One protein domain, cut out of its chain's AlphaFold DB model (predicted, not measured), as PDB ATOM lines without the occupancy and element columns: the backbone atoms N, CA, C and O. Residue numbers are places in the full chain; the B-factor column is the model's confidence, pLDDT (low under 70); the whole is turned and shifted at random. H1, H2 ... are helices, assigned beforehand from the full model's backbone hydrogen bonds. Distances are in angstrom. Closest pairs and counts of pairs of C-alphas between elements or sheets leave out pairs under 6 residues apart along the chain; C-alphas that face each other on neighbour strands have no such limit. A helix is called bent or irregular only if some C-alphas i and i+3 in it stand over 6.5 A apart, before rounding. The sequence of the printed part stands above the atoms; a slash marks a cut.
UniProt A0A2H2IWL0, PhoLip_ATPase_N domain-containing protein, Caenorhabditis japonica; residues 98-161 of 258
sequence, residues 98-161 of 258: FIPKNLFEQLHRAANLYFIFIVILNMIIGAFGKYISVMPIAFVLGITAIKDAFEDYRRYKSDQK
ATOM      1  N   PHE A  98     -31.200  10.066 104.982       91.31
ATOM      2  CA  PHE A  98     -30.648  10.728 106.157       91.31
ATOM      3  C   PHE A  98     -29.208  11.173 105.912       91.31
ATOM      4  O   PHE A  98     -28.945  12.367 105.895       91.31
ATOM      5  N   ILE A  99     -28.306  10.237 105.615       88.88
ATOM      6  CA  ILE A  99     -26.876  10.523 105.432       88.88
ATOM      7  C   ILE A  99     -26.626  11.575 104.334       88.88
ATOM      8  O   ILE A  99     -26.003  12.593 104.640       88.88
ATOM      9  N   PRO A 100     -27.108  11.409 103.083       89.88
ATOM     10  CA  PRO A 100     -26.792  12.364 102.022       89.88
ATOM     11  C   PRO A 100     -27.414  13.747 102.258       89.88
ATOM     12  O   PRO A 100     -26.748  14.756 102.030       89.88
ATOM     13  N   LYS A 101     -28.665  13.823 102.741       89.50
ATOM     14  CA  LYS A 101     -29.323  15.117 102.989       89.50
ATOM     15  C   LYS A 101     -28.753  15.819 104.215       89.50
ATOM     16  O   LYS A 101     -28.475  17.011 104.149       89.50
ATOM     17  N   ASN A 102     -28.554  15.089 105.310       92.81
ATOM     18  CA  ASN A 102     -28.005  15.649 106.537       92.81
ATOM     19  C   ASN A 102     -26.588  16.183 106.302       92.81
ATOM     20  O   ASN A 102     -26.295  17.313 106.679       92.81
ATOM     21  N   LEU A 103     -25.741  15.433 105.587       89.62
ATOM     22  CA  LEU A 103     -24.409  15.908 105.229       89.62
ATOM     23  C   LEU A 103     -24.476  17.158 104.346       89.62
ATOM     24  O   LEU A 103     -23.808  18.140 104.651       89.62
ATOM     25  N   PHE A 104     -25.308  17.172 103.301       90.31
ATOM     26  CA  PHE A 104     -25.470  18.349 102.440       90.31
ATOM     27  C   PHE A 104     -25.876  19.605 103.232       90.31
ATOM     28  O   PHE A 104     -25.307  20.680 103.041       90.31
ATOM     29  N   GLU A 105     -26.809  19.467 104.174       88.81
ATOM     30  CA  GLU A 105     -27.243  20.567 105.040       88.81
ATOM     31  C   GLU A 105     -26.151  21.054 105.987       88.81
ATOM     32  O   GLU A 105     -26.014  22.260 106.210       88.81
ATOM     33  N   GLN A 106     -25.358  20.134 106.535       89.81
ATOM     34  CA  GLN A 106     -24.204  20.496 107.344       89.81
ATOM     35  C   GLN A 106     -23.162  21.236 106.492       89.81
ATOM     36  O   GLN A 106     -22.663  22.275 106.920       89.81
ATOM     37  N   LEU A 107     -22.876  20.774 105.274       86.38
ATOM     38  CA  LEU A 107     -21.880  21.377 104.381       86.38
ATOM     39  C   LEU A 107     -22.271  22.761 103.853       86.38
ATOM     40  O   LEU A 107     -21.394  23.578 103.588       86.38
ATOM     41  N   HIS A 108     -23.565  23.067 103.754       87.38
ATOM     42  CA  HIS A 108     -24.015  24.404 103.364       87.38
ATOM     43  C   HIS A 108     -23.738  25.464 104.456       87.38
ATOM     44  O   HIS A 108     -23.765  26.669 104.191       87.38
ATOM     45  N   ARG A 109     -23.426  25.069 105.697       85.88
ATOM     46  CA  ARG A 109     -23.030  26.032 106.735       85.88
ATOM     47  C   ARG A 109     -21.604  26.517 106.480       85.88
ATOM     48  O   ARG A 109     -20.671  25.720 106.477       85.88
ATOM     49  N   ALA A 110     -21.423  27.835 106.358       81.12
ATOM     50  CA  ALA A 110     -20.127  28.456 106.052       81.12
ATOM     51  C   ALA A 110     -18.986  28.007 106.990       81.12
ATOM     52  O   ALA A 110     -17.867  27.782 106.536       81.12
ATOM     53  N   ALA A 111     -19.279  27.791 108.278       83.00
ATOM     54  CA  ALA A 111     -18.307  27.281 109.248       83.00
ATOM     55  C   ALA A 111     -17.754  25.889 108.879       83.00
ATOM     56  O   ALA A 111     -16.570  25.628 109.060       83.00
ATOM     57  N   ASN A 112     -18.579  25.006 108.309       86.19
ATOM     58  CA  ASN A 112     -18.161  23.658 107.922       86.19
ATOM     59  C   ASN A 112     -17.315  23.661 106.638       86.19
ATOM     60  O   ASN A 112     -16.413  22.836 106.505       86.19
ATOM     61  N   LEU A 113     -17.530  24.631 105.741       85.31
ATOM     62  CA  LEU A 113     -16.673  24.845 104.568       85.31
ATOM     63  C   LEU A 113     -15.252  25.259 104.971       85.31
ATOM     64  O   LEU A 113     -14.285  24.758 104.396       85.31
ATOM     65  N   TYR A 114     -15.119  26.118 105.986       85.94
ATOM     66  CA  TYR A 114     -13.818  26.523 106.526       85.94
ATOM     67  C   TYR A 114     -13.006  25.322 107.029       85.94
ATOM     68  O   TYR A 114     -11.836  25.170 106.680       85.94
ATOM     69  N   PHE A 115     -13.630  24.422 107.793       85.25
ATOM     70  CA  PHE A 115     -12.936  23.236 108.287       85.25
ATOM     71  C   PHE A 115     -12.488  22.312 107.146       85.25
ATOM     72  O   PHE A 115     -11.354  21.832 107.147       85.25
ATOM     73  N   ILE A 116     -13.332  22.104 106.134       85.75
ATOM     74  CA  ILE A 116     -12.979  21.280 104.965       85.75
ATOM     75  C   ILE A 116     -11.807  21.882 104.203       85.75
ATOM     76  O   ILE A 116     -10.896  21.152 103.815       85.75
ATOM     77  N   PHE A 117     -11.788  23.205 104.040       88.31
ATOM     78  CA  PHE A 117     -10.665  23.901 103.428       88.31
ATOM     79  C   PHE A 117      -9.358  23.654 104.194       88.31
ATOM     80  O   PHE A 117      -8.350  23.333 103.570       88.31
ATOM     81  N   ILE A 118      -9.381  23.703 105.532       88.12
ATOM     82  CA  ILE A 118      -8.209  23.376 106.363       88.12
ATOM     83  C   ILE A 118      -7.733  21.942 106.125       88.12
ATOM     84  O   ILE A 118      -6.529  21.709 106.008       88.12
ATOM     85  N   VAL A 119      -8.646  20.971 106.040       88.25
ATOM     86  CA  VAL A 119      -8.271  19.572 105.787       88.25
ATOM     87  C   VAL A 119      -7.665  19.395 104.401       88.25
ATOM     88  O   VAL A 119      -6.631  18.742 104.284       88.25
ATOM     89  N   ILE A 120      -8.243  20.017 103.372       89.31
ATOM     90  CA  ILE A 120      -7.698  19.987 102.008       89.31
ATOM     91  C   ILE A 120      -6.304  20.626 101.977       89.31
ATOM     92  O   ILE A 120      -5.370  20.034 101.437       89.31
ATOM     93  N   LEU A 121      -6.138  21.792 102.608       89.19
ATOM     94  CA  LEU A 121      -4.851  22.476 102.711       89.19
ATOM     95  C   LEU A 121      -3.807  21.586 103.410       89.19
ATOM     96  O   LEU A 121      -2.697  21.425 102.906       89.19
ATOM     97  N   ASN A 122      -4.175  20.947 104.527       89.12
ATOM     98  CA  ASN A 122      -3.283  20.033 105.240       89.12
ATOM     99  C   ASN A 122      -2.925  18.786 104.410       89.12
ATOM    100  O   ASN A 122      -1.801  18.302 104.511       89.12
ATOM    101  N   MET A 123      -3.827  18.278 103.562       85.50
ATOM    102  CA  MET A 123      -3.523  17.149 102.670       85.50
ATOM    103  C   MET A 123      -2.503  17.500 101.579       85.50
ATOM    104  O   MET A 123      -1.754  16.615 101.166       85.50
ATOM    105  N   ILE A 124      -2.462  18.763 101.139       88.31
ATOM    106  CA  ILE A 124      -1.502  19.258 100.142       88.31
ATOM    107  C   ILE A 124      -0.147  19.552 100.795       88.31
ATOM    108  O   ILE A 124       0.883  19.116 100.290       88.31
ATOM    109  N   ILE A 125      -0.149  20.277 101.919       88.81
ATOM    110  CA  ILE A 125       1.079  20.718 102.602       88.81
ATOM    111  C   ILE A 125       1.741  19.561 103.366       88.81
ATOM    112  O   ILE A 125       2.959  19.534 103.514       88.81
ATOM    113  N   GLY A 126       0.955  18.595 103.854       84.62
ATOM    114  CA  GLY A 126       1.458  17.465 104.634       84.62
ATOM    115  C   GLY A 126       1.985  17.851 106.021       84.62
ATOM    116  O   GLY A 126       2.847  17.154 106.546       84.62
ATOM    117  N   ALA A 127       1.489  18.949 106.609       80.38
ATOM    118  CA  ALA A 127       1.990  19.492 107.878       80.38
ATOM    119  C   ALA A 127       1.723  18.572 109.085       80.38
ATOM    120  O   ALA A 127       2.572  18.438 109.963       80.38
ATOM    121  N   PHE A 128       0.563  17.910 109.117       79.00
ATOM    122  CA  PHE A 128       0.216  16.882 110.105       79.00
ATOM    123  C   PHE A 128      -0.112  15.552 109.425       79.00
ATOM    124  O   PHE A 128      -0.443  15.508 108.237       79.00
ATOM    125  N   GLY A 129      -0.104  14.458 110.198       81.56
ATOM    126  CA  GLY A 129      -0.546  13.148 109.714       81.56
ATOM    127  C   GLY A 129      -1.927  13.235 109.055       81.56
ATOM    128  O   GLY A 129      -2.881  13.704 109.676       81.56
ATOM    129  N   LYS A 130      -2.039  12.766 107.802       78.38
ATOM    130  CA  LYS A 130      -3.231  12.919 106.938       78.38
ATOM    131  C   LYS A 130      -4.546  12.508 107.619       78.38
ATOM    132  O   LYS A 130      -5.580  13.123 107.389       78.38
ATOM    133  N   TYR A 131      -4.503  11.487 108.473       83.62
ATOM    134  CA  TYR A 131      -5.666  10.984 109.209       83.62
ATOM    135  C   TYR A 131      -6.013  11.821 110.447       83.62
ATOM    136  O   TYR A 131      -7.185  11.967 110.788       83.62
ATOM    137  N   ILE A 132      -5.007  12.414 111.093       87.06
ATOM    138  CA  ILE A 132      -5.174  13.203 112.320       87.06
ATOM    139  C   ILE A 132      -5.959  14.484 112.015       87.06
ATOM    140  O   ILE A 132      -6.836  14.861 112.786       87.06
ATOM    141  N   SER A 133      -5.728  15.110 110.856       84.31
ATOM    142  CA  SER A 133      -6.443  16.332 110.463       84.31
ATOM    143  C   SER A 133      -7.934  16.134 110.184       84.31
ATOM    144  O   SER A 133      -8.698  17.086 110.301       84.31
ATOM    145  N   VAL A 134      -8.371  14.923 109.823       87.31
ATOM    146  CA  VAL A 134      -9.787  14.634 109.514       87.31
ATOM    147  C   VAL A 134     -10.611  14.418 110.786       87.31
ATOM    148  O   VAL A 134     -11.813  14.690 110.802       87.31
ATOM    149  N   MET A 135      -9.970  13.961 111.865       88.88
ATOM    150  CA  MET A 135     -10.639  13.544 113.099       88.88
ATOM    151  C   MET A 135     -11.544  14.632 113.714       88.88
ATOM    152  O   MET A 135     -12.703  14.318 113.992       88.88
ATOM    153  N   PRO A 136     -11.126  15.911 113.840       86.44
ATOM    154  CA  PRO A 136     -11.977  16.955 114.419       86.44
ATOM    155  C   PRO A 136     -13.255  17.213 113.610       86.44
ATOM    156  O   PRO A 136     -14.327  17.400 114.182       86.44
ATOM    157  N   ILE A 137     -13.163  17.179 112.276       87.44
ATOM    158  CA  ILE A 137     -14.323  17.379 111.395       87.44
ATOM    159  C   ILE A 137     -15.271  16.199 111.497       87.44
ATOM    160  O   ILE A 137     -16.469  16.391 111.685       87.44
ATOM    161  N   ALA A 138     -14.739  14.981 111.402       89.38
ATOM    162  CA  ALA A 138     -15.540  13.773 111.524       89.38
ATOM    163  C   ALA A 138     -16.291  13.738 112.864       89.38
ATOM    164  O   ALA A 138     -17.466  13.381 112.901       89.38
ATOM    165  N   PHE A 139     -15.645  14.182 113.947       90.94
ATOM    166  CA  PHE A 139     -16.255  14.281 115.268       90.94
ATOM    167  C   PHE A 139     -17.411  15.292 115.312       90.94
ATOM    168  O   PHE A 139     -18.516  14.944 115.731       90.94
ATOM    169  N   VAL A 140     -17.193  16.525 114.840       89.81
ATOM    170  CA  VAL A 140     -18.228  17.577 114.839       89.81
ATOM    171  C   VAL A 140     -19.408  17.207 113.934       89.81
ATOM    172  O   VAL A 140     -20.566  17.343 114.347       89.81
ATOM    173  N   LEU A 141     -19.134  16.695 112.728       90.94
ATOM    174  CA  LEU A 141     -20.176  16.241 111.803       90.94
ATOM    175  C   LEU A 141     -20.946  15.043 112.377       90.94
ATOM    176  O   LEU A 141     -22.170  14.979 112.259       90.94
ATOM    177  N   GLY A 142     -20.237  14.127 113.045       93.31
ATOM    178  CA  GLY A 142     -20.810  12.953 113.697       93.31
ATOM    179  C   GLY A 142     -21.764  13.312 114.835       93.31
ATOM    180  O   GLY A 142     -22.903  12.852 114.841       93.31
ATOM    181  N   ILE A 143     -21.351  14.181 115.763       94.75
ATOM    182  CA  ILE A 143     -22.223  14.644 116.859       94.75
ATOM    183  C   ILE A 143     -23.460  15.360 116.311       94.75
ATOM    184  O   ILE A 143     -24.572  15.120 116.784       94.75
ATOM    185  N   THR A 144     -23.279  16.216 115.303       92.75
ATOM    186  CA  THR A 144     -24.392  16.948 114.682       92.75
ATOM    187  C   THR A 144     -25.373  15.984 114.015       92.75
ATOM    188  O   THR A 144     -26.575  16.085 114.246       92.75
ATOM    189  N   ALA A 145     -24.869  14.986 113.283       94.19
ATOM    190  CA  ALA A 145     -25.705  13.958 112.676       94.19
ATOM    191  C   ALA A 145     -26.468  13.143 113.734       94.19
ATOM    192  O   ALA A 145     -27.667  12.924 113.589       94.19
ATOM    193  N   ILE A 146     -25.824  12.736 114.834       95.88
ATOM    194  CA  ILE A 146     -26.496  12.004 115.922       95.88
ATOM    195  C   ILE A 146     -27.631  12.840 116.526       95.88
ATOM    196  O   ILE A 146     -28.737  12.333 116.723       95.88
ATOM    197  N   LYS A 147     -27.375  14.126 116.796       95.75
ATOM    198  CA  LYS A 147     -28.391  15.053 117.303       95.75
ATOM    199  C   LYS A 147     -29.579  15.146 116.341       95.75
ATOM    200  O   LYS A 147     -30.721  14.997 116.774       95.75
ATOM    201  N   ASP A 148     -29.309  15.367 115.058       94.56
ATOM    202  CA  ASP A 148     -30.345  15.527 114.037       94.56
ATOM    203  C   ASP A 148     -31.151  14.231 113.841       94.56
ATOM    204  O   ASP A 148     -32.371  14.280 113.685       94.56
ATOM    205  N   ALA A 149     -30.503  13.063 113.923       94.50
ATOM    206  CA  ALA A 149     -31.171  11.763 113.882       94.50
ATOM    207  C   ALA A 149     -32.119  11.567 115.074       94.50
ATOM    208  O   ALA A 149     -33.251  11.113 114.905       94.50
ATOM    209  N   PHE A 150     -31.678  11.928 116.283       96.62
ATOM    210  CA  PHE A 150     -32.515  11.839 117.479       96.62
ATOM    211  C   PHE A 150     -33.717  12.786 117.407       96.62
ATOM    212  O   PHE A 150     -34.831  12.414 117.781       96.62
ATOM    213  N   GLU A 151     -33.510  14.003 116.907       95.31
ATOM    214  CA  GLU A 151     -34.590  14.960 116.691       95.31
ATOM    215  C   GLU A 151     -35.623  14.426 115.691       95.31
ATOM    216  O   GLU A 151     -36.822  14.446 115.982       95.31
ATOM    217  N   ASP A 152     -35.180  13.888 114.554       95.19
ATOM    218  CA  ASP A 152     -36.088  13.360 113.534       95.19
ATOM    219  C   ASP A 152     -36.829  12.101 114.017       95.19
ATOM    220  O   ASP A 152     -38.025  11.947 113.770       95.19
ATOM    221  N   TYR A 153     -36.177  11.251 114.819       94.56
ATOM    222  CA  TYR A 153     -36.837  10.119 115.476       94.56
ATOM    223  C   TYR A 153     -37.924  10.565 116.466       94.56
ATOM    224  O   TYR A 153     -39.007   9.975 116.533       94.56
ATOM    225  N   ARG A 154     -37.678  11.639 117.228       96.75
ATOM    226  CA  ARG A 154     -38.704  12.217 118.108       96.75
ATOM    227  C   ARG A 154     -39.898  12.741 117.315       96.75
ATOM    228  O   ARG A 154     -41.032  12.522 117.747       96.75
ATOM    229  N   ARG A 155     -39.663  13.385 116.166       95.69
ATOM    230  CA  ARG A 155     -40.729  13.828 115.252       95.69
ATOM    231  C   ARG A 155     -41.529  12.646 114.724       95.69
ATOM    232  O   ARG A 155     -42.747  12.653 114.846       95.69
ATOM    233  N   TYR A 156     -40.858  11.583 114.285       94.50
ATOM    234  CA  TYR A 156     -41.513  10.347 113.855       94.50
ATOM    235  C   TYR A 156     -42.443   9.770 114.929       94.50
ATOM    236  O   TYR A 156     -43.603   9.465 114.655       94.50
ATOM    237  N   LYS A 157     -41.966   9.660 116.176       96.88
ATOM    238  CA  LYS A 157     -42.785   9.158 117.289       96.88
ATOM    239  C   LYS A 157     -43.988  10.064 117.570       96.88
ATOM    240  O   LYS A 157     -45.074   9.567 117.869       96.88
ATOM    241  N   SER A 158     -43.802  11.380 117.470       96.50
ATOM    242  CA  SER A 158     -44.887  12.358 117.600       96.50
ATOM    243  C   SER A 158     -45.924  12.193 116.486       96.50
ATOM    244  O   SER A 158     -47.112  12.072 116.777       96.50
ATOM    245  N   ASP A 159     -45.480  12.098 115.232       96.12
ATOM    246  CA  ASP A 159     -46.349  11.885 114.072       96.12
ATOM    247  C   ASP A 159     -47.149  10.588 114.212       96.12
ATOM    248  O   ASP A 159     -48.350  10.577 113.960       96.12
ATOM    249  N   GLN A 160     -46.521   9.490 114.650       96.00
ATOM    250  CA  GLN A 160     -47.229   8.230 114.894       96.00
ATOM    251  C   GLN A 160     -48.317   8.378 115.956       96.00
ATOM    252  O   GLN A 160     -49.404   7.831 115.790       96.00
ATOM    253  N   LYS A 161     -48.053   9.122 117.036       96.88
ATOM    254  CA  LYS A 161     -49.055   9.358 118.079       96.88
ATOM    255  C   LYS A 161     -50.279  10.087 117.517       96.88
ATOM    256  O   LYS A 161     -51.391   9.674 117.813       96.88
TER     257      LYS A 161
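What this domain is: This is residues 98 to 161 of the 258 residues of the protein "PhoLip_ATPase_N domain-containing protein" of Caenorhabditis japonica (UniProt A0A2H2IWL0). A long straight helix, H3, makes most of the length of a thin, loosely built rod; the short helix H1 packs slantwise on its middle, at residues 141 to 149, while H2 runs out toward the other end of the rod and a loop, residues 126 to 134, folds the chain back from H2 into H3. The last residues of H3, 153 to 161, stick out alone as an arm. The printed part has 64 residues with three named helices, in the order H1, H2, H3, and no named strand; the class is all helix. The whole is loose, with a radius of gyration of the C-alphas of 15.3 A, and it spans 54 by 19 by 16 A.

Where its parts are: H1 is residues 98 to 107, 13.9 A from first to last C-alpha, and begins with C-alpha 98 at (-30.648, 10.728, 106.157). H2 is residues 110 to 125, 22.8 A long, and ends with C-alpha 125 at (1.079, 20.718, 102.602). H3 is residues 135 to 161, 39.0 A long, the longest helix, and ends with C-alpha 161 at (-49.055, 9.358, 118.079). No helix is bent or irregular.

How they stand to each other: H1 touches H3, which meets it with residues 141 to 149 alone; the closest C-alphas, those of Asn 102 and Ala 145, are 6.8 A apart. The two run opposite ways at a steep tilt of 54 degrees. H1 and H2 are close but not clearly touching, with the closest C-alphas, those of Leu 107 and Leu 113, 6.3 A apart. Their lines are about perpendicular, at 86 degrees. H2 and H3 are also close but not clearly touching; their closest C-alphas, those of Phe 115 and Ile 137, are 6.8 A apart, while their centres are 24.2 A apart. They run opposite ways at a shallow tilt of 33 degrees, only just short of steep. In H1, H2 and H3 every O i to N i+4 pair is within hydrogen-bond range.

The domain as a whole: The C-alphas farthest apart are those of Ile 125 and Lys 161, at 53.7 A. Residues 153 to 161, which belong to H3, stand free; the body without them has 55 residues and spans 39 by 18 by 16 A. The link from H1 to H2 is tight, with 2 residues between them, and the link from H2 to H3 is short, with 9. The printed part has no cut. The mean pLDDT of the printed part is 89.6, and no printed residue is under 70.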